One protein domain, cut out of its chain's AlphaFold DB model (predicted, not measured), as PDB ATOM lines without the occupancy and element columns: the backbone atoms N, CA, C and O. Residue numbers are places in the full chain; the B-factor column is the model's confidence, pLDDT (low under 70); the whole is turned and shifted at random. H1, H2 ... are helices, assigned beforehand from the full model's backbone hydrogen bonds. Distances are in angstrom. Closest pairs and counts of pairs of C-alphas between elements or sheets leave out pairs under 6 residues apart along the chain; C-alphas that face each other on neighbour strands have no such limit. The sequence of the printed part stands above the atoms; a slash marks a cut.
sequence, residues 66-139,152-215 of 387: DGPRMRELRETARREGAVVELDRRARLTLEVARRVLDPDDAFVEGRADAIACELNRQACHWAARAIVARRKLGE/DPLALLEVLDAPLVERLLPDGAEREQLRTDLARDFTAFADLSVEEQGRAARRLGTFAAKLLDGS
ATOM      1  N   ASP A  66      30.803  14.745  -0.294       68.56
ATOM      2  CA  ASP A  66      31.447  15.154   0.973       68.56
ATOM      3  C   ASP A  66      30.952  14.304   2.168       68.56
ATOM      4  O   ASP A  66      30.495  14.781   3.212       68.56
ATOM      5  N   GLY A  67      30.903  12.988   1.932       65.12
ATOM      6  CA  GLY A  67      30.282  12.004   2.818       65.12
ATOM      7  C   GLY A  67      30.846  11.995   4.245       65.12
ATOM      8  O   GLY A  67      30.049  11.899   5.178       65.12
ATOM      9  N   PRO A  68      32.173  12.113   4.451       68.62
ATOM     10  CA  PRO A  68      32.762  12.204   5.787       68.62
ATOM     11  C   PRO A  68      32.275  13.425   6.576       68.62
ATOM     12  O   PRO A  68      31.810  13.256   7.700       68.62
ATOM     13  N   ARG A  69      32.266  14.619   5.966       67.81
ATOM     14  CA  ARG A  69      31.842  15.867   6.618       67.81
ATOM     15  C   ARG A  69      30.357  15.869   6.976       67.81
ATOM     16  O   ARG A  69      29.963  16.358   8.026       67.81
ATOM     17  N   MET A  70      29.509  15.289   6.125       66.69
ATOM     18  CA  MET A  70      28.079  15.145   6.424       66.69
ATOM     19  C   MET A  70      27.810  14.118   7.531       66.69
ATOM     20  O   MET A  70      26.857  14.283   8.287       66.69
ATOM     21  N   ARG A  71      28.608  13.047   7.630       70.50
ATOM     22  CA  ARG A  71      28.496  12.087   8.740       70.50
ATOM     23  C   ARG A  71      28.881  12.736  10.063       70.50
ATOM     24  O   ARG A  71      28.098  12.648  10.999       70.50
ATOM     25  N   GLU A  72      29.991  13.465  10.085       72.69
ATOM     26  CA  GLU A  72      30.432  14.251  11.240       72.69
ATOM     27  C   GLU A  72      29.360  15.264  11.670       72.69
ATOM     28  O   GLU A  72      28.911  15.241  12.809       72.69
ATOM     29  N   LEU A  73      28.829  16.065  10.736       66.06
ATOM     30  CA  LEU A  73      27.754  17.019  11.038       66.06
ATOM     31  C   LEU A  73      26.461  16.347  11.518       66.06
ATOM     32  O   LEU A  73      25.767  16.901  12.365       66.06
ATOM     33  N   ARG A  74      26.116  15.160  11.006       65.69
ATOM     34  CA  ARG A  74      24.946  14.393  11.471       65.69
ATOM     35  C   ARG A  74      25.157  13.803  12.858       65.69
ATOM     36  O   ARG A  74      24.203  13.742  13.624       65.69
ATOM     37  N   GLU A  75      26.361  13.346  13.174       68.38
ATOM     38  CA  GLU A  75      26.709  12.868  14.511       68.38
ATOM     39  C   GLU A  75      26.687  14.017  15.521       68.38
ATOM     40  O   GLU A  75      26.077  13.871  16.581       68.38
ATOM     41  N   THR A  76      27.228  15.181  15.157       66.75
ATOM     42  CA  THR A  76      27.111  16.414  15.942       66.75
ATOM     43  C   THR A  76      25.648  16.815  16.122       66.75
ATOM     44  O   THR A  76      25.204  16.976  17.252       66.75
ATOM     45  N   ALA A  77      24.843  16.841  15.054       64.31
ATOM     46  CA  ALA A  77      23.413  17.158  15.134       64.31
ATOM     47  C   ALA A  77      22.611  16.151  15.983       64.31
ATOM     48  O   ALA A  77      21.657  16.537  16.654       64.31
ATOM     49  N   ARG A  78      22.988  14.863  15.988       67.44
ATOM     50  CA  ARG A  78      22.382  13.843  16.866       67.44
ATOM     51  C   ARG A  78      22.728  14.083  18.335       67.44
ATOM     52  O   ARG A  78      21.844  13.974  19.177       67.44
ATOM     53  N   ARG A  79      23.985  14.424  18.642       65.81
ATOM     54  CA  ARG A  79      24.431  14.775  20.004       65.81
ATOM     55  C   ARG A  79      23.810  16.090  20.485       65.81
ATOM     56  O   ARG A  79      23.463  16.218  21.653       65.81
ATOM     57  N   GLU A  80      23.591  17.025  19.568       68.19
ATOM     58  CA  GLU A  80      22.947  18.316  19.805       68.19
ATOM     59  C   GLU A  80      21.410  18.264  19.741       68.19
ATOM     60  O   GLU A  80      20.775  19.304  19.870       68.19
ATOM     61  N   GLY A  81      20.767  17.101  19.581       69.81
ATOM     62  CA  GLY A  81      19.309  17.024  19.384       69.81
ATOM     63  C   GLY A  81      18.492  17.741  20.471       69.81
ATOM     64  O   GLY A  81      17.540  18.456  20.167       69.81
ATOM     65  N   ALA A  82      18.921  17.635  21.735       71.12
ATOM     66  CA  ALA A  82      18.316  18.372  22.847       71.12
ATOM     67  C   ALA A  82      18.579  19.891  22.779       71.12
ATOM     68  O   ALA A  82      17.725  20.679  23.172       71.12
ATOM     69  N   VAL A  83      19.732  20.315  22.253       77.62
ATOM     70  CA  VAL A  83      20.093  21.728  22.042       77.62
ATOM     71  C   VAL A  83      19.277  22.347  20.913       77.62
ATOM     72  O   VAL A  83      18.805  23.472  21.050       77.62
ATOM     73  N   VAL A  84      19.080  21.614  19.816       77.69
ATOM     74  CA  VAL A  84      18.300  22.066  18.654       77.69
ATOM     75  C   VAL A  84      16.862  22.394  19.057       77.69
ATOM     76  O   VAL A  84      16.317  23.405  18.621       77.69
ATOM     77  N   GLU A  85      16.258  21.583  19.925       82.88
ATOM     78  CA  GLU A  85      14.914  21.850  20.442       82.88
ATOM     79  C   GLU A  85      14.872  23.090  21.356       82.88
ATOM     80  O   GLU A  85      13.929  23.874  21.269       82.88
ATOM     81  N   LEU A  86      15.900  23.332  22.182       85.88
ATOM     82  CA  LEU A  86      15.998  24.558  22.995       85.88
ATOM     83  C   LEU A  86      16.104  25.811  22.112       85.88
ATOM     84  O   LEU A  86      15.398  26.793  22.337       85.88
ATOM     85  N   ASP A  87      16.928  25.752  21.069       85.25
ATOM     86  CA  ASP A  87      17.067  26.811  20.068       85.25
ATOM     87  C   ASP A  87      15.760  27.083  19.319       85.25
ATOM     88  O   ASP A  87      15.378  28.235  19.109       85.25
ATOM     89  N   ARG A  88      15.060  26.016  18.917       86.06
ATOM     90  CA  ARG A  88      13.763  26.114  18.248       86.06
ATOM     91  C   ARG A  88      12.740  26.804  19.145       86.06
ATOM     92  O   ARG A  88      12.056  27.712  18.677       86.06
ATOM     93  N   ARG A  89      12.653  26.407  20.420       90.88
ATOM     94  CA  ARG A  89      11.763  27.036  21.408       90.88
ATOM     95  C   ARG A  89      12.080  28.513  21.570       90.88
ATOM     96  O   ARG A  89      11.183  29.329  21.436       90.88
ATOM     97  N   ALA A  90      13.351  28.862  21.752       91.38
ATOM     98  CA  ALA A  90      13.783  30.250  21.867       91.38
ATOM     99  C   ALA A  90      13.376  31.105  20.654       91.38
ATOM    100  O   ALA A  90      12.843  32.200  20.827       91.38
ATOM    101  N   ARG A  91      13.586  30.598  19.429       92.12
ATOM    102  CA  ARG A  91      13.209  31.295  18.186       92.12
ATOM    103  C   ARG A  91      11.700  31.471  18.066       92.12
ATOM    104  O   ARG A  91      11.256  32.579  17.789       92.12
ATOM    105  N   LEU A  92      10.934  30.408  18.311       94.06
ATOM    106  CA  LEU A  92       9.476  30.453  18.232       94.06
ATOM    107  C   LEU A  92       8.901  31.422  19.269       94.06
ATOM    108  O   LEU A  92       8.055  32.245  18.940       94.06
ATOM    109  N   THR A  93       9.388  31.377  20.509       95.88
ATOM    110  CA  THR A  93       8.936  32.292  21.558       95.88
ATOM    111  C   THR A  93       9.280  33.746  21.221       95.88
ATOM    112  O   THR A  93       8.428  34.614  21.389       95.88
ATOM    113  N   LEU A  94      10.480  34.020  20.696       95.88
ATOM    114  CA  LEU A  94      10.863  35.363  20.248       95.88
ATOM    115  C   LEU A  94       9.994  35.852  19.080       95.88
ATOM    116  O   LEU A  94       9.621  37.021  19.032       95.88
ATOM    117  N   GLU A  95       9.667  34.969  18.139       95.44
ATOM    118  CA  GLU A  95       8.776  35.283  17.024       95.44
ATOM    119  C   GLU A  95       7.372  35.647  17.515       95.44
ATOM    120  O   GLU A  95       6.840  36.685  17.123       95.44
ATOM    121  N   VAL A  96       6.803  34.848  18.423       96.62
ATOM    122  CA  VAL A  96       5.504  35.147  19.043       96.62
ATOM    123  C   VAL A  96       5.570  36.474  19.803       96.62
ATOM    124  O   VAL A  96       4.698  37.316  19.619       96.62
ATOM    125  N   ALA A  97       6.626  36.718  20.583       96.38
ATOM    126  CA  ALA A  97       6.797  37.969  21.323       96.38
ATOM    127  C   ALA A  97       6.828  39.204  20.409       96.38
ATOM    128  O   ALA A  97       6.244  40.234  20.740       96.38
ATOM    129  N   ARG A  98       7.489  39.107  19.248       95.06
ATOM    130  CA  ARG A  98       7.542  40.193  18.257       95.06
ATOM    131  C   ARG A  98       6.173  40.488  17.661       95.06
ATOM    132  O   ARG A  98       5.795  41.648  17.621       95.06
ATOM    133  N   ARG A  99       5.423  39.450  17.280       94.44
ATOM    134  CA  ARG A  99       4.049  39.603  16.771       94.44
ATOM    135  C   ARG A  99       3.096  40.175  17.823       94.44
ATOM    136  O   ARG A  99       2.131  40.830  17.471       94.44
ATOM    137  N   VAL A 100       3.354  39.929  19.108       94.00
ATOM    138  CA  VAL A 100       2.582  40.526  20.211       94.00
ATOM    139  C   VAL A 100       2.927  42.008  20.412       94.00
ATOM    140  O   VAL A 100       2.045  42.789  20.755       94.00
ATOM    141  N   LEU A 101       4.184  42.413  20.201       91.00
ATOM    142  CA  LEU A 101       4.598  43.823  20.297       91.00
ATOM    143  C   LEU A 101       4.160  44.674  19.113       91.00
ATOM    144  O   LEU A 101       3.910  45.864  19.287       91.00
ATOM    145  N   ASP A 102       4.135  44.068  17.934       90.50
ATOM    146  CA  ASP A 102       3.829  44.714  16.664       90.50
ATOM    147  C   ASP A 102       2.827  43.837  15.898       90.50
ATOM    148  O   ASP A 102       3.218  43.092  14.993       90.50
ATOM    149  N   PRO A 103       1.560  43.794  16.352       89.62
ATOM    150  CA  PRO A 103       0.545  42.964  15.728       89.62
ATOM    151  C   PRO A 103       0.023  43.621  14.445       89.62
ATOM    152  O   PRO A 103      -0.132  44.840  14.385       89.62
ATOM    153  N   ASP A 104      -0.311  42.802  13.443       87.62
ATOM    154  CA  ASP A 104      -0.918  43.287  12.193       87.62
ATOM    155  C   ASP A 104      -2.278  43.970  12.450       87.62
ATOM    156  O   ASP A 104      -2.600  44.978  11.821       87.62
ATOM    157  N   ASP A 105      -3.040  43.450  13.422       88.62
ATOM    158  CA  ASP A 105      -4.314  43.996  13.892       88.62
ATOM    159  C   ASP A 105      -4.226  44.401  15.370       88.62
ATOM    160  O   ASP A 105      -3.647  43.695  16.199       88.62
ATOM    161  N   ALA A 106      -4.858  45.517  15.737       85.44
ATOM    162  CA  ALA A 106      -4.904  45.948  17.130       85.44
ATOM    163  C   ALA A 106      -5.694  44.954  18.002       85.44
ATOM    164  O   ALA A 106      -6.794  44.525  17.651       85.44
ATOM    165  N   PHE A 107      -5.164  44.630  19.183       89.25
ATOM    166  CA  PHE A 107      -5.897  43.829  20.161       89.25
ATOM    167  C   PHE A 107      -7.077  44.617  20.744       89.25
ATOM    168  O   PHE A 107      -6.956  45.800  21.068       89.25
ATOM    169  N   VAL A 108      -8.201  43.926  20.943       88.69
ATOM    170  CA  VAL A 108      -9.453  44.499  21.477       88.69
ATOM    171  C   VAL A 108      -9.259  45.109  22.871       88.69
ATOM    172  O   VAL A 108      -9.799  46.169  23.159       88.69
ATOM    173  N   GLU A 109      -8.439  44.466  23.704       86.31
ATOM    174  CA  GLU A 109      -8.183  44.856  25.100       86.31
ATOM    175  C   GLU A 109      -6.959  45.787  25.258       86.31
ATOM    176  O   GLU A 109      -6.468  46.006  26.364       86.31
ATOM    177  N   GLY A 110      -6.438  46.351  24.160       83.25
ATOM    178  CA  GLY A 110      -5.318  47.297  24.184       83.25
ATOM    179  C   GLY A 110      -3.932  46.656  24.033       83.25
ATOM    180  O   GLY A 110      -3.768  45.604  23.428       83.25
ATOM    181  N   ARG A 111      -2.877  47.329  24.508       84.81
ATOM    182  CA  ARG A 111      -1.487  46.901  24.254       84.81
ATOM    183  C   ARG A 111      -1.099  45.673  25.084       84.81
ATOM    184  O   ARG A 111      -1.388  45.602  26.270       84.81
ATOM    185  N   ALA A 112      -0.345  44.762  24.473       90.25
ATOM    186  CA  ALA A 112       0.101  43.508  25.083       90.25
ATOM    187  C   ALA A 112       1.594  43.527  25.492       90.25
ATOM    188  O   ALA A 112       2.265  42.494  25.488       90.25
ATOM    189  N   ASP A 113       2.140  44.698  25.843       92.38
ATOM    190  CA  ASP A 113       3.582  44.870  26.085       92.38
ATOM    191  C   ASP A 113       4.094  44.061  27.291       92.38
ATOM    192  O   ASP A 113       5.177  43.478  27.214       92.38
ATOM    193  N   ALA A 114       3.326  43.965  28.384       91.44
ATOM    194  CA  ALA A 114       3.668  43.105  29.523       91.44
ATOM    195  C   ALA A 114       3.709  41.612  29.136       91.44
ATOM    196  O   ALA A 114       4.633  40.893  29.519       91.44
ATOM    197  N   ILE A 115       2.771  41.153  28.297       93.19
ATOM    198  CA  ILE A 115       2.761  39.777  27.765       93.19
ATOM    199  C   ILE A 115       4.010  39.542  26.910       93.19
ATOM    200  O   ILE A 115       4.680  38.514  27.027       93.19
ATOM    201  N   ALA A 116       4.372  40.515  26.076       94.19
ATOM    202  CA  ALA A 116       5.596  40.448  25.300       94.19
ATOM    203  C   ALA A 116       6.868  40.477  26.157       94.19
ATOM    204  O   ALA A 116       7.847  39.833  25.776       94.19
ATOM    205  N   CYS A 117       6.893  41.181  27.295       94.06
ATOM    206  CA  CYS A 117       8.014  41.113  28.240       94.06
ATOM    207  C   CYS A 117       8.250  39.665  28.686       94.06
ATOM    208  O   CYS A 117       9.372  39.167  28.588       94.06
ATOM    209  N   GLU A 118       7.189  38.957  29.071       92.75
ATOM    210  CA  GLU A 118       7.282  37.567  29.528       92.75
ATOM    211  C   GLU A 118       7.712  36.604  28.426       92.75
ATOM    212  O   GLU A 118       8.580  35.753  28.634       92.75
ATOM    213  N   LEU A 119       7.157  36.755  27.224       94.81
ATOM    214  CA  LEU A 119       7.562  35.944  26.080       94.81
ATOM    215  C   LEU A 119       9.036  36.190  25.727       94.81
ATOM    216  O   LEU A 119       9.799  35.241  25.544       94.81
ATOM    217  N   ASN A 120       9.488  37.445  25.703       94.75
ATOM    218  CA  ASN A 120      10.895  37.748  25.448       94.75
ATOM    219  C   ASN A 120      11.813  37.220  26.565       94.75
ATOM    220  O   ASN A 120      12.904  36.725  26.274       94.75
ATOM    221  N   ARG A 121      11.371  37.241  27.828       91.44
ATOM    222  CA  ARG A 121      12.099  36.650  28.960       91.44
ATOM    223  C   ARG A 121      12.226  35.129  28.826       91.44
ATOM    224  O   ARG A 121      13.315  34.578  29.001       91.44
ATOM    225  N   GLN A 122      11.155  34.447  28.421       91.94
ATOM    226  CA  GLN A 122      11.190  33.018  28.097       91.94
ATOM    227  C   GLN A 122      12.116  32.718  26.909       91.94
ATOM    228  O   GLN A 122      12.873  31.748  26.946       91.94
ATOM    229  N   ALA A 123      12.117  33.557  25.870       92.56
ATOM    230  CA  ALA A 123      13.039  33.410  24.746       92.56
ATOM    231  C   ALA A 123      14.509  33.514  25.194       92.56
ATOM    232  O   ALA A 123      15.328  32.682  24.796       92.56
ATOM    233  N   CYS A 124      14.829  34.469  26.078       90.44
ATOM    234  CA  CYS A 124      16.152  34.586  26.701       90.44
ATOM    235  C   CYS A 124      16.530  33.312  27.471       90.44
ATOM    236  O   CYS A 124      17.632  32.798  27.287       90.44
ATOM    237  N   HIS A 125      15.611  32.770  28.278       88.19
ATOM    238  CA  HIS A 125      15.817  31.531  29.036       88.19
ATOM    239  C   HIS A 125      16.183  30.356  28.118       88.19
ATOM    240  O   HIS A 125      17.196  29.684  28.325       88.19
ATOM    241  N   TRP A 126      15.383  30.109  27.079       88.44
ATOM    242  CA  TRP A 126      15.623  28.997  26.157       88.44
ATOM    243  C   TRP A 126      16.940  29.164  25.388       88.44
ATOM    244  O   TRP A 126      17.700  28.200  25.272       88.44
ATOM    245  N   ALA A 127      17.253  30.384  24.937       88.44
ATOM    246  CA  ALA A 127      18.501  30.682  24.239       88.44
ATOM    247  C   ALA A 127      19.727  30.492  25.150       88.44
ATOM    248  O   ALA A 127      20.706  29.854  24.756       88.44
ATOM    249  N   ALA A 128      19.656  30.969  26.395       86.44
ATOM    250  CA  ALA A 128      20.710  30.789  27.388       86.44
ATOM    251  C   ALA A 128      20.953  29.302  27.687       86.44
ATOM    252  O   ALA A 128      22.093  28.832  27.648       86.44
ATOM    253  N   ARG A 129      19.883  28.521  27.892       84.81
ATOM    254  CA  ARG A 129      19.985  27.067  28.089       84.81
ATOM    255  C   ARG A 129      20.620  26.359  26.904       84.81
ATOM    256  O   ARG A 129      21.413  25.443  27.113       84.81
ATOM    257  N   ALA A 130      20.295  26.768  25.681       83.94
ATOM    258  CA  ALA A 130      20.899  26.193  24.490       83.94
ATOM    259  C   ALA A 130      22.411  26.475  24.434       83.94
ATOM    260  O   ALA A 130      23.192  25.576  24.132       83.94
ATOM    261  N   ILE A 131      22.852  27.689  24.783       82.38
ATOM    262  CA  ILE A 131      24.279  28.049  24.859       82.38
ATOM    263  C   ILE A 131      25.007  27.216  25.924       82.38
ATOM    264  O   ILE A 131      26.064  26.649  25.644       82.38
ATOM    265  N   VAL A 132      24.438  27.088  27.125       80.56
ATOM    266  CA  VAL A 132      25.028  26.291  28.215       80.56
ATOM    267  C   VAL A 132      25.107  24.811  27.836       80.56
ATOM    268  O   VAL A 132      26.131  24.165  28.052       80.56
ATOM    269  N   ALA A 133      24.054  24.268  27.225       80.00
ATOM    270  CA  ALA A 133      24.032  22.880  26.783       80.00
ATOM    271  C   ALA A 133      25.085  22.598  25.693       80.00
ATOM    272  O   ALA A 133      25.727  21.552  25.734       80.00
ATOM    273  N   ARG A 134      25.341  23.545  24.776       77.69
ATOM    274  CA  ARG A 134      26.434  23.438  23.787       77.69
ATOM    275  C   ARG A 134      27.814  23.398  24.425       77.69
ATOM    276  O   ARG A 134      28.650  22.616  23.991       77.69
ATOM    277  N   ARG A 135      28.054  24.212  25.456       77.44
ATOM    278  CA  ARG A 135      29.332  24.205  26.187       77.44
ATOM    279  C   ARG A 135      29.588  22.854  26.842       77.44
ATOM    280  O   ARG A 135      30.639  22.270  26.617       77.44
ATOM    281  N   LYS A 136      28.580  22.310  27.533       75.62
ATOM    282  CA  LYS A 136      28.655  20.975  28.150       75.62
ATOM    283  C   LYS A 136      28.912  19.855  27.139       75.62
ATOM    284  O   LYS A 136      29.520  18.856  27.494       75.62
ATOM    285  N   LEU A 137      28.455  20.003  25.893       71.31
ATOM    286  CA  LEU A 137      28.759  19.054  24.814       71.31
ATOM    287  C   LEU A 137      30.200  19.178  24.286       71.31
ATOM    288  O   LEU A 137      30.713  18.212  23.725       71.31
ATOM    289  N   GLY A 138      30.831  20.348  24.429       66.19
ATOM    290  CA  GLY A 138      32.224  20.593  24.043       66.19
ATOM    291  C   GLY A 138      33.254  20.207  25.113       66.19
ATOM    292  O   GLY A 138      34.414  19.973  24.780       66.19
ATOM    293  N   GLU A 139      32.844  20.114  26.379       71.12
ATOM    294  CA  GLU A 139      33.681  19.668  27.497       71.12
ATOM    295  C   GLU A 139      33.726  18.126  27.575       71.12
ATOM    296  O   GLU A 139      32.704  17.447  27.493       71.12
ATOM    297  N   ASP A 152      14.570  29.809  36.641       65.56
ATOM    298  CA  ASP A 152      14.677  31.265  36.634       65.56
ATOM    299  C   ASP A 152      15.555  31.784  35.465       65.56
ATOM    300  O   ASP A 152      16.723  31.400  35.337       65.56
ATOM    301  N   PRO A 153      15.015  32.644  34.581       59.75
ATOM    302  CA  PRO A 153      15.765  33.342  33.536       59.75
ATOM    303  C   PRO A 153      16.981  34.137  34.041       59.75
ATOM    304  O   PRO A 153      17.977  34.212  33.318       59.75
ATOM    305  N   LEU A 154      16.928  34.710  35.249       66.44
ATOM    306  CA  LEU A 154      18.022  35.518  35.801       66.44
ATOM    307  C   LEU A 154      19.202  34.646  36.241       66.44
ATOM    308  O   LEU A 154      20.336  34.890  35.835       66.44
ATOM    309  N   ALA A 155      18.936  33.564  36.966       67.75
ATOM    310  CA  ALA A 155      19.970  32.601  37.340       67.75
ATOM    311  C   ALA A 155      20.642  31.929  36.120       67.75
ATOM    312  O   ALA A 155      21.762  31.434  36.215       67.75
ATOM    313  N   LEU A 156      20.017  31.948  34.934       64.88
ATOM    314  CA  LEU A 156      20.678  31.529  33.694       64.88
ATOM    315  C   LEU A 156      21.630  32.579  33.114       64.88
ATOM    316  O   LEU A 156      22.601  32.182  32.473       64.88
ATOM    317  N   LEU A 157      21.407  33.881  33.340       66.25
ATOM    318  CA  LEU A 157      22.393  34.912  32.992       66.25
ATOM    319  C   LEU A 157      23.674  34.768  33.809       66.25
ATOM    320  O   LEU A 157      24.750  35.017  33.278       66.25
ATOM    321  N   GLU A 158      23.560  34.372  35.074       66.62
ATOM    322  CA  GLU A 158      24.716  34.152  35.951       66.62
ATOM    323  C   GLU A 158      25.551  32.942  35.510       66.62
ATOM    324  O   GLU A 158      26.759  32.897  35.725       66.62
ATOM    325  N   VAL A 159      24.912  31.973  34.845       65.81
ATOM    326  CA  VAL A 159      25.569  30.800  34.248       65.81
ATOM    327  C   VAL A 159      26.124  31.108  32.845       65.81
ATOM    328  O   VAL A 159      26.993  30.387  32.339       65.81
ATOM    329  N   LEU A 160      25.657  32.178  32.189       70.56
ATOM    330  CA  LEU A 160      26.294  32.684  30.975       70.56
ATOM    331  C   LEU A 160      27.615  33.371  31.339       70.56
ATOM    332  O   LEU A 160      27.743  34.060  32.341       70.56
ATOM    333  N   ASP A 161      28.625  33.173  30.496       69.25
ATOM    334  CA  ASP A 161      29.976  33.679  30.771       69.25
ATOM    335  C   ASP A 161      30.001  35.215  30.710       69.25
ATOM    336  O   ASP A 161      29.473  35.796  29.755       69.25
ATOM    337  N   ALA A 162      30.620  35.874  31.691       71.94
ATOM    338  CA  ALA A 162      30.647  37.337  31.782       71.94
ATOM    339  C   ALA A 162      31.199  38.023  30.507       71.94
ATOM    340  O   ALA A 162      30.545  38.947  30.017       71.94
ATOM    341  N   PRO A 163      32.281  37.532  29.864       78.94
ATOM    342  CA  PRO A 163      32.771  38.039  28.581       78.94
ATOM    343  C   PRO A 163      31.783  37.849  27.422       78.94
ATOM    344  O   PRO A 163      31.756  38.651  26.488       78.94
ATOM    345  N   LEU A 164      30.953  36.795  27.444       80.31
ATOM    346  CA  LEU A 164      29.912  36.609  26.428       80.31
ATOM    347  C   LEU A 164      28.843  37.694  26.566       80.31
ATOM    348  O   LEU A 164      28.470  38.297  25.562       80.31
ATOM    349  N   VAL A 165      28.372  37.944  27.788       81.12
ATOM    350  CA  VAL A 165      27.366  38.980  28.063       81.12
ATOM    351  C   VAL A 165      27.920  40.368  27.732       81.12
ATOM    352  O   VAL A 165      27.243  41.135  27.055       81.12
ATOM    353  N   GLU A 166      29.167  40.658  28.102       85.12
ATOM    354  CA  GLU A 166      29.867  41.908  27.765       85.12
ATOM    355  C   GLU A 166      30.011  42.139  26.266       85.12
ATOM    356  O   GLU A 166      29.811  43.249  25.779       85.12
ATOM    357  N   ARG A 167      30.305  41.085  25.506       84.69
ATOM    358  CA  ARG A 167      30.393  41.180  24.048       84.69
ATOM    359  C   ARG A 167      29.038  41.468  23.401       84.69
ATOM    360  O   ARG A 167      28.981  42.180  22.404       84.69
ATOM    361  N   LEU A 168      27.955  40.890  23.924       84.88
ATOM    362  CA  LEU A 168      26.605  41.108  23.390       84.88
ATOM    363  C   LEU A 168      26.021  42.463  23.832       84.88
ATOM    364  O   LEU A 168      25.230  43.062  23.094       84.88
ATOM    365  N   LEU A 169      26.405  42.940  25.018       85.94
ATOM    366  CA  LEU A 169      25.950  44.185  25.643       85.94
ATOM    367  C   LEU A 169      27.143  44.935  26.262       85.94
ATOM    368  O   LEU A 169      27.414  44.788  27.455       85.94
ATOM    369  N   PRO A 170      27.865  45.743  25.467       85.94
ATOM    370  CA  PRO A 170      29.039  46.466  25.955       85.94
ATOM    371  C   PRO A 170      28.690  47.527  27.009       85.94
ATOM    372  O   PRO A 170      29.424  47.710  27.985       85.94
ATOM    373  N   ASP A 171      27.547  48.198  26.842       90.69
ATOM    374  CA  ASP A 171      27.081  49.254  27.741       90.69
ATOM    375  C   ASP A 171      26.712  48.686  29.125       90.69
ATOM    376  O   ASP A 171      25.900  47.768  29.260       90.69
ATOM    377  N   GLY A 172      27.342  49.220  30.175       86.75
ATOM    378  CA  GLY A 172      27.097  48.823  31.561       86.75
ATOM    379  C   GLY A 172      25.704  49.204  32.066       86.75
ATOM    380  O   GLY A 172      25.103  48.432  32.811       86.75
ATOM    381  N   ALA A 173      25.159  50.341  31.622       88.38
ATOM    382  CA  ALA A 173      23.823  50.780  32.015       88.38
ATOM    383  C   ALA A 173      22.739  49.902  31.368       88.38
ATOM    384  O   ALA A 173      21.786  49.492  32.030       88.38
ATOM    385  N   GLU A 174      22.917  49.544  30.091       87.00
ATOM    386  CA  GLU A 174      22.026  48.615  29.386       87.00
ATOM    387  C   GLU A 174      22.034  47.224  30.039       87.00
ATOM    388  O   GLU A 174      20.975  46.613  30.206       87.00
ATOM    389  N   ARG A 175      23.212  46.741  30.463       88.56
ATOM    390  CA  ARG A 175      23.352  45.474  31.201       88.56
ATOM    391  C   ARG A 175      22.598  45.485  32.524       88.56
ATOM    392  O   ARG A 175      21.912  44.512  32.827       88.56
ATOM    393  N   GLU A 176      22.701  46.561  33.296       88.62
ATOM    394  CA  GLU A 176      22.026  46.652  34.593       88.62
ATOM    395  C   GLU A 176      20.504  46.733  34.445       88.62
ATOM    396  O   GLU A 176      19.752  46.045  35.143       88.62
ATOM    397  N   GLN A 177      20.038  47.487  33.449       89.81
ATOM    398  CA  GLN A 177      18.619  47.546  33.131       89.81
ATOM    399  C   GLN A 177      18.086  46.190  32.645       89.81
ATOM    400  O   GLN A 177      16.987  45.794  33.027       89.81
ATOM    401  N   LEU A 178      18.856  45.454  31.837       89.75
ATOM    402  CA  LEU A 178      18.483  44.108  31.405       89.75
ATOM    403  C   LEU A 178      18.406  43.129  32.584       89.75
ATOM    404  O   LEU A 178      17.474  42.329  32.630       89.75
ATOM    405  N   ARG A 179      19.356  43.179  33.531       88.19
ATOM    406  CA  ARG A 179      19.289  42.362  34.755       88.19
ATOM    407  C   ARG A 179      18.015  42.649  35.532       88.19
ATOM    408  O   ARG A 179      17.305  41.714  35.892       88.19
ATOM    409  N   THR A 180      17.704  43.930  35.710       90.31
ATOM    410  CA  THR A 180      16.469  44.373  36.366       90.31
ATOM    411  C   THR A 180      15.239  43.809  35.658       90.31
ATOM    412  O   THR A 180      14.357  43.264  36.310       90.31
ATOM    413  N   ASP A 181      15.175  43.888  34.326       91.38
ATOM    414  CA  ASP A 181      14.026  43.367  33.583       91.38
ATOM    415  C   ASP A 181      13.920  41.839  33.655       91.38
ATOM    416  O   ASP A 181      12.824  41.314  33.789       91.38
ATOM    417  N   LEU A 182      15.030  41.101  33.587       88.38
ATOM    418  CA  LEU A 182      15.005  39.635  33.676       88.38
ATOM    419  C   LEU A 182      14.612  39.129  35.069       88.38
ATOM    420  O   LEU A 182      14.054  38.036  35.168       88.38
ATOM    421  N   ALA A 183      14.875  39.928  36.107       87.88
ATOM    422  CA  ALA A 183      14.493  39.651  37.488       87.88
ATOM    423  C   ALA A 183      12.991  39.846  37.760       87.88
ATOM    424  O   ALA A 183      12.489  39.358  38.772       87.88
ATOM    425  N   ARG A 184      12.268  40.570  36.894       88.94
ATOM    426  CA  ARG A 184      10.835  40.836  37.075       88.94
ATOM    427  C   ARG A 184       9.992  39.582  36.847       88.94
ATOM    428  O   ARG A 184      10.311  38.727  36.016       88.94
ATOM    429  N   ASP A 185       8.895  39.507  37.592       86.00
ATOM    430  CA  ASP A 185       7.832  38.525  37.419       86.00
ATOM    431  C   ASP A 185       6.605  39.132  36.719       86.00
ATOM    432  O   ASP A 185       6.574  40.317  36.372       86.00
ATOM    433  N   PHE A 186       5.578  38.299  36.539       83.62
ATOM    434  CA  PHE A 186       4.349  38.655  35.833       83.62
ATOM    435  C   PHE A 186       3.669  39.895  36.420       83.62
ATOM    436  O   PHE A 186       3.148  40.726  35.677       83.62
ATOM    437  N   THR A 187       3.684  40.031  37.748       88.06
ATOM    438  CA  THR A 187       3.095  41.171  38.455       88.06
ATOM    439  C   THR A 187       3.951  42.421  38.310       88.06
ATOM    440  O   THR A 187       3.443  43.477  37.945       88.06
ATOM    441  N   ALA A 188       5.266  42.286  38.459       89.00
ATOM    442  CA  ALA A 188       6.197  43.399  38.375       89.00
ATOM    443  C   ALA A 188       6.242  44.042  36.981       89.00
ATOM    444  O   ALA A 188       6.537  45.229  36.878       89.00
ATOM    445  N   PHE A 189       5.969  43.297  35.902       91.12
ATOM    446  CA  PHE A 189       5.800  43.900  34.577       91.12
ATOM    447  C   PHE A 189       4.453  44.603  34.406       91.12
ATOM    448  O   PHE A 189       4.406  45.636  33.739       91.12
ATOM    449  N   ALA A 190       3.378  44.062  34.984       88.12
ATOM    450  CA  ALA A 190       2.046  44.658  34.902       88.12
ATOM    451  C   ALA A 190       1.972  46.016  35.622       88.12
ATOM    452  O   ALA A 190       1.275  46.911  35.151       88.12
ATOM    453  N   ASP A 191       2.747  46.187  36.695       92.44
ATOM    454  CA  ASP A 191       2.802  47.423  37.487       92.44
ATOM    455  C   ASP A 191       3.577  48.572  36.807       92.44
ATOM    456  O   ASP A 191       3.545  49.713  37.272       92.44
ATOM    457  N   LEU A 192       4.283  48.304  35.703       93.19
ATOM    458  CA  LEU A 192       5.013  49.329  34.950       93.19
ATOM    459  C   LEU A 192       4.078  50.187  34.102       93.19
ATOM    460  O   LEU A 192       3.064  49.709  33.587       93.19
ATOM    461  N   SER A 193       4.488  51.428  33.830       94.56
ATOM    462  CA  SER A 193       3.812  52.236  32.815       94.56
ATOM    463  C   SER A 193       3.921  51.592  31.426       94.56
ATOM    464  O   SER A 193       4.891  50.901  31.109       94.56
ATOM    465  N   VAL A 194       2.952  51.861  30.548       89.75
ATOM    466  CA  VAL A 194       2.907  51.305  29.180       89.75
ATOM    467  C   VAL A 194       4.202  51.577  28.400       89.75
ATOM    468  O   VAL A 194       4.717  50.714  27.687       89.75
ATOM    469  N   GLU A 195       4.784  52.767  28.562       91.56
ATOM    470  CA  GLU A 195       6.052  53.120  27.918       91.56
ATOM    471  C   GLU A 195       7.237  52.312  28.462       91.56
ATOM    472  O   GLU A 195       8.144  51.944  27.708       91.56
ATOM    473  N   GLU A 196       7.250  52.037  29.767       94.50
ATOM    474  CA  GLU A 196       8.269  51.211  30.416       94.50
ATOM    475  C   GLU A 196       8.144  49.743  30.014       94.50
ATOM    476  O   GLU A 196       9.167  49.131  29.700       94.50
ATOM    477  N   GLN A 197       6.920  49.212  29.927       94.25
ATOM    478  CA  GLN A 197       6.658  47.865  29.413       94.25
ATOM    479  C   GLN A 197       7.188  47.725  27.982       94.25
ATOM    480  O   GLN A 197       7.983  46.832  27.692       94.25
ATOM    481  N   GLY A 198       6.843  48.661  27.089       93.00
ATOM    482  CA  GLY A 198       7.325  48.640  25.707       93.00
ATOM    483  C   GLY A 198       8.856  48.727  25.602       93.00
ATOM    484  O   GLY A 198       9.467  48.048  24.772       93.00
ATOM    485  N   ARG A 199       9.506  49.535  26.455       94.88
ATOM    486  CA  ARG A 199      10.977  49.619  26.524       94.88
ATOM    487  C   ARG A 199      11.607  48.317  27.027       94.88
ATOM    488  O   ARG A 199      12.601  47.882  26.444       94.88
ATOM    489  N   ALA A 200      11.053  47.706  28.073       94.62
ATOM    490  CA  ALA A 200      11.532  46.437  28.622       94.62
ATOM    491  C   ALA A 200      11.385  45.291  27.615       94.62
ATOM    492  O   ALA A 200      12.359  44.589  27.335       94.62
ATOM    493  N   ALA A 201      10.220  45.165  26.977       95.75
ATOM    494  CA  ALA A 201       9.963  44.118  25.996       95.75
ATOM    495  C   ALA A 201      10.934  44.180  24.807       95.75
ATOM    496  O   ALA A 201      11.514  43.163  24.421       95.75
ATOM    497  N   ARG A 202      11.182  45.379  24.257       95.31
ATOM    498  CA  ARG A 202      12.139  45.560  23.152       95.31
ATOM    499  C   ARG A 202      13.569  45.203  23.553       95.31
ATOM    500  O   ARG A 202      14.274  44.567  22.767       95.31
ATOM    501  N   ARG A 203      14.002  45.578  24.759       94.56
ATOM    502  CA  ARG A 203      15.350  45.274  25.267       94.56
ATOM    503  C   ARG A 203      15.547  43.774  25.483       94.56
ATOM    504  O   ARG A 203      16.519  43.219  24.973       94.56
ATOM    505  N   LEU A 204      14.586  43.106  26.124       94.31
ATOM    506  CA  LEU A 204      14.576  41.648  26.280       94.31
ATOM    507  C   LEU A 204      14.586  40.937  24.917       94.31
ATOM    508  O   LEU A 204      15.396  40.040  24.691       94.31
ATOM    509  N   GLY A 205      13.746  41.372  23.972       94.50
ATOM    510  CA  GLY A 205      13.688  40.780  22.632       94.50
ATOM    511  C   GLY A 205      14.965  40.987  21.818       94.50
ATOM    512  O   GLY A 205      15.402  40.092  21.091       94.50
ATOM    513  N   THR A 206      15.610  42.144  21.972       94.56
ATOM    514  CA  THR A 206      16.905  42.439  21.341       94.56
ATOM    515  C   THR A 206      17.995  41.538  21.903       94.56
ATOM    516  O   THR A 206      18.780  40.964  21.147       94.56
ATOM    517  N   PHE A 207      18.026  41.358  23.222       91.88
ATOM    518  CA  PHE A 207      18.982  40.467  23.860       91.88
ATOM    519  C   PHE A 207      18.765  38.996  23.467       91.88
ATOM    520  O   PHE A 207      19.722  38.329  23.069       91.88
ATOM    521  N   ALA A 208      17.520  38.508  23.465       92.00
ATOM    522  CA  ALA A 208      17.183  37.166  22.984       92.00
ATOM    523  C   ALA A 208      17.653  36.938  21.538       92.00
ATOM    524  O   ALA A 208      18.236  35.898  21.224       92.00
ATOM    525  N   ALA A 209      17.458  37.925  20.658       91.94
ATOM    526  CA  ALA A 209      17.929  37.861  19.278       91.94
ATOM    527  C   ALA A 209      19.460  37.757  19.195       91.94
ATOM    528  O   ALA A 209      19.975  36.907  18.471       91.94
ATOM    529  N   LYS A 210      20.185  38.570  19.975       90.00
ATOM    530  CA  LYS A 210      21.654  38.540  20.061       90.00
ATOM    531  C   LYS A 210      22.181  37.185  20.561       90.00
ATOM    532  O   LYS A 210      23.150  36.669  20.007       90.00
ATOM    533  N   LEU A 211      21.530  36.576  21.559       87.44
ATOM    534  CA  LEU A 211      21.867  35.223  22.028       87.44
ATOM    535  C   LEU A 211      21.676  34.173  20.922       87.44
ATOM    536  O   LEU A 211      22.510  33.282  20.753       87.44
ATOM    537  N   LEU A 212      20.595  34.289  20.149       86.94
ATOM    538  CA  LEU A 212      20.269  33.363  19.063       86.94
ATOM    539  C   LEU A 212      21.150  33.526  17.824       86.94
ATOM    540  O   LEU A 212      21.322  32.560  17.074       86.94
ATOM    541  N   ASP A 213      21.718  34.705  17.599       82.50
ATOM    542  CA  ASP A 213      22.617  34.958  16.474       82.50
ATOM    543  C   ASP A 213      23.962  34.231  16.630       82.50
ATOM    544  O   ASP A 213      24.432  33.561  15.711       82.50
ATOM    545  N   GLY A 214      24.507  34.201  17.849       66.62
ATOM    546  CA  GLY A 214      25.741  33.470  18.164       66.62
ATOM    547  C   GLY A 214      25.651  31.937  18.055       66.62
ATOM    548  O   GLY A 214      26.675  31.265  18.150       66.62
ATOM    549  N   SER A 215      24.452  31.374  17.858       64.50
ATOM    550  CA  SER A 215      24.187  29.922  17.861       64.50
ATOM    551  C   SER A 215      24.195  29.247  16.478       64.50
ATOM    552  O   SER A 215      24.068  28.026  16.378       64.50
TER     553      SER A 215
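What this domain is: This is residues 66 to 139 and 152 to 215 of the 387 residues of the protein "F5/8 type C domain-containing protein" of Proteobacteria bacterium (UniProt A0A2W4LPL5). Three long helices, H2, H3 and H8, lie side by side as a bundle, with the short helices H4 and H7 packed on H3 and H6 packed on H8. H1 turns off near the start of H2, and its residues 67 to 75 stick out, as do residues 104 to 110 between H2 and H3. The printed part has 138 residues with eight named helices, H1 to H8 in chain order, and no named strand: all helix. It is elongated, 55 by 35 by 22 A, and only just compact, close to loose, with a radius of gyration of the C-alphas of 16.7 A.

How they stand to each other: H1, residues 67 to 79, is close to but not clearly touching H2, residues 81 to 101; the closest C-alphas, of Ala 77 and Val 84, are 7.9 A apart. H2 and H3, residues 113 to 138, form a helical hairpin at a shallow tilt of 19 degrees, opposite ways; their closest C-alphas, of Ala 90 and Ala 123, are 4.3 A apart. H8, residues 194 to 213, touches H3 the same way at a shallow tilt of 21 degrees, closest at the C-alphas of Cys 117 and Ala 201, 4.2 A. H4, residues 153 to 159, touches H3 with C-alphas of His 125 and Pro 153 closest, 4.9 A. H5, residues 162 to 168, only just touches H8, with 3 pairs of C-alphas within 8 A, the closest those of Leu 168 and Lys 210, 6.5 A. H6, residues 172 to 183, touches H8 about perpendicular at 79 degrees, closest at the C-alphas of Asp 181 and Ala 200, 6.3 A. H7, residues 186 to 190, touches H3, closest at the C-alphas of Ala 114 and Phe 189, 5.5 A. In H1 to H8 every O i to N i+4 pair is within hydrogen-bond range.

Where its parts are: H1 begins at C-alpha 67 (30.282, 12.004, 2.818) and is 18.4 A long. H2 measures 30.6 A, H3 37.6 A and H8 28.6 A, ending at C-alpha 213 (22.617, 34.958, 16.474). H4 measures 10.2 A, H5 10.0 A, H6 16.7 A and H7 6.5 A.

The domain as a whole: The farthest C-alphas, of Gly 67 and Ser 193, are 56.7 A apart. Residues 140 to 151 are not printed, and C-alphas 139 and 152 are 24.1 A apart across the cut. The link from H2 to H3 is long. Mean pLDDT of the printed part is 83.9; 26 residues are under 70, among them 73 to 81 and 152 to 159.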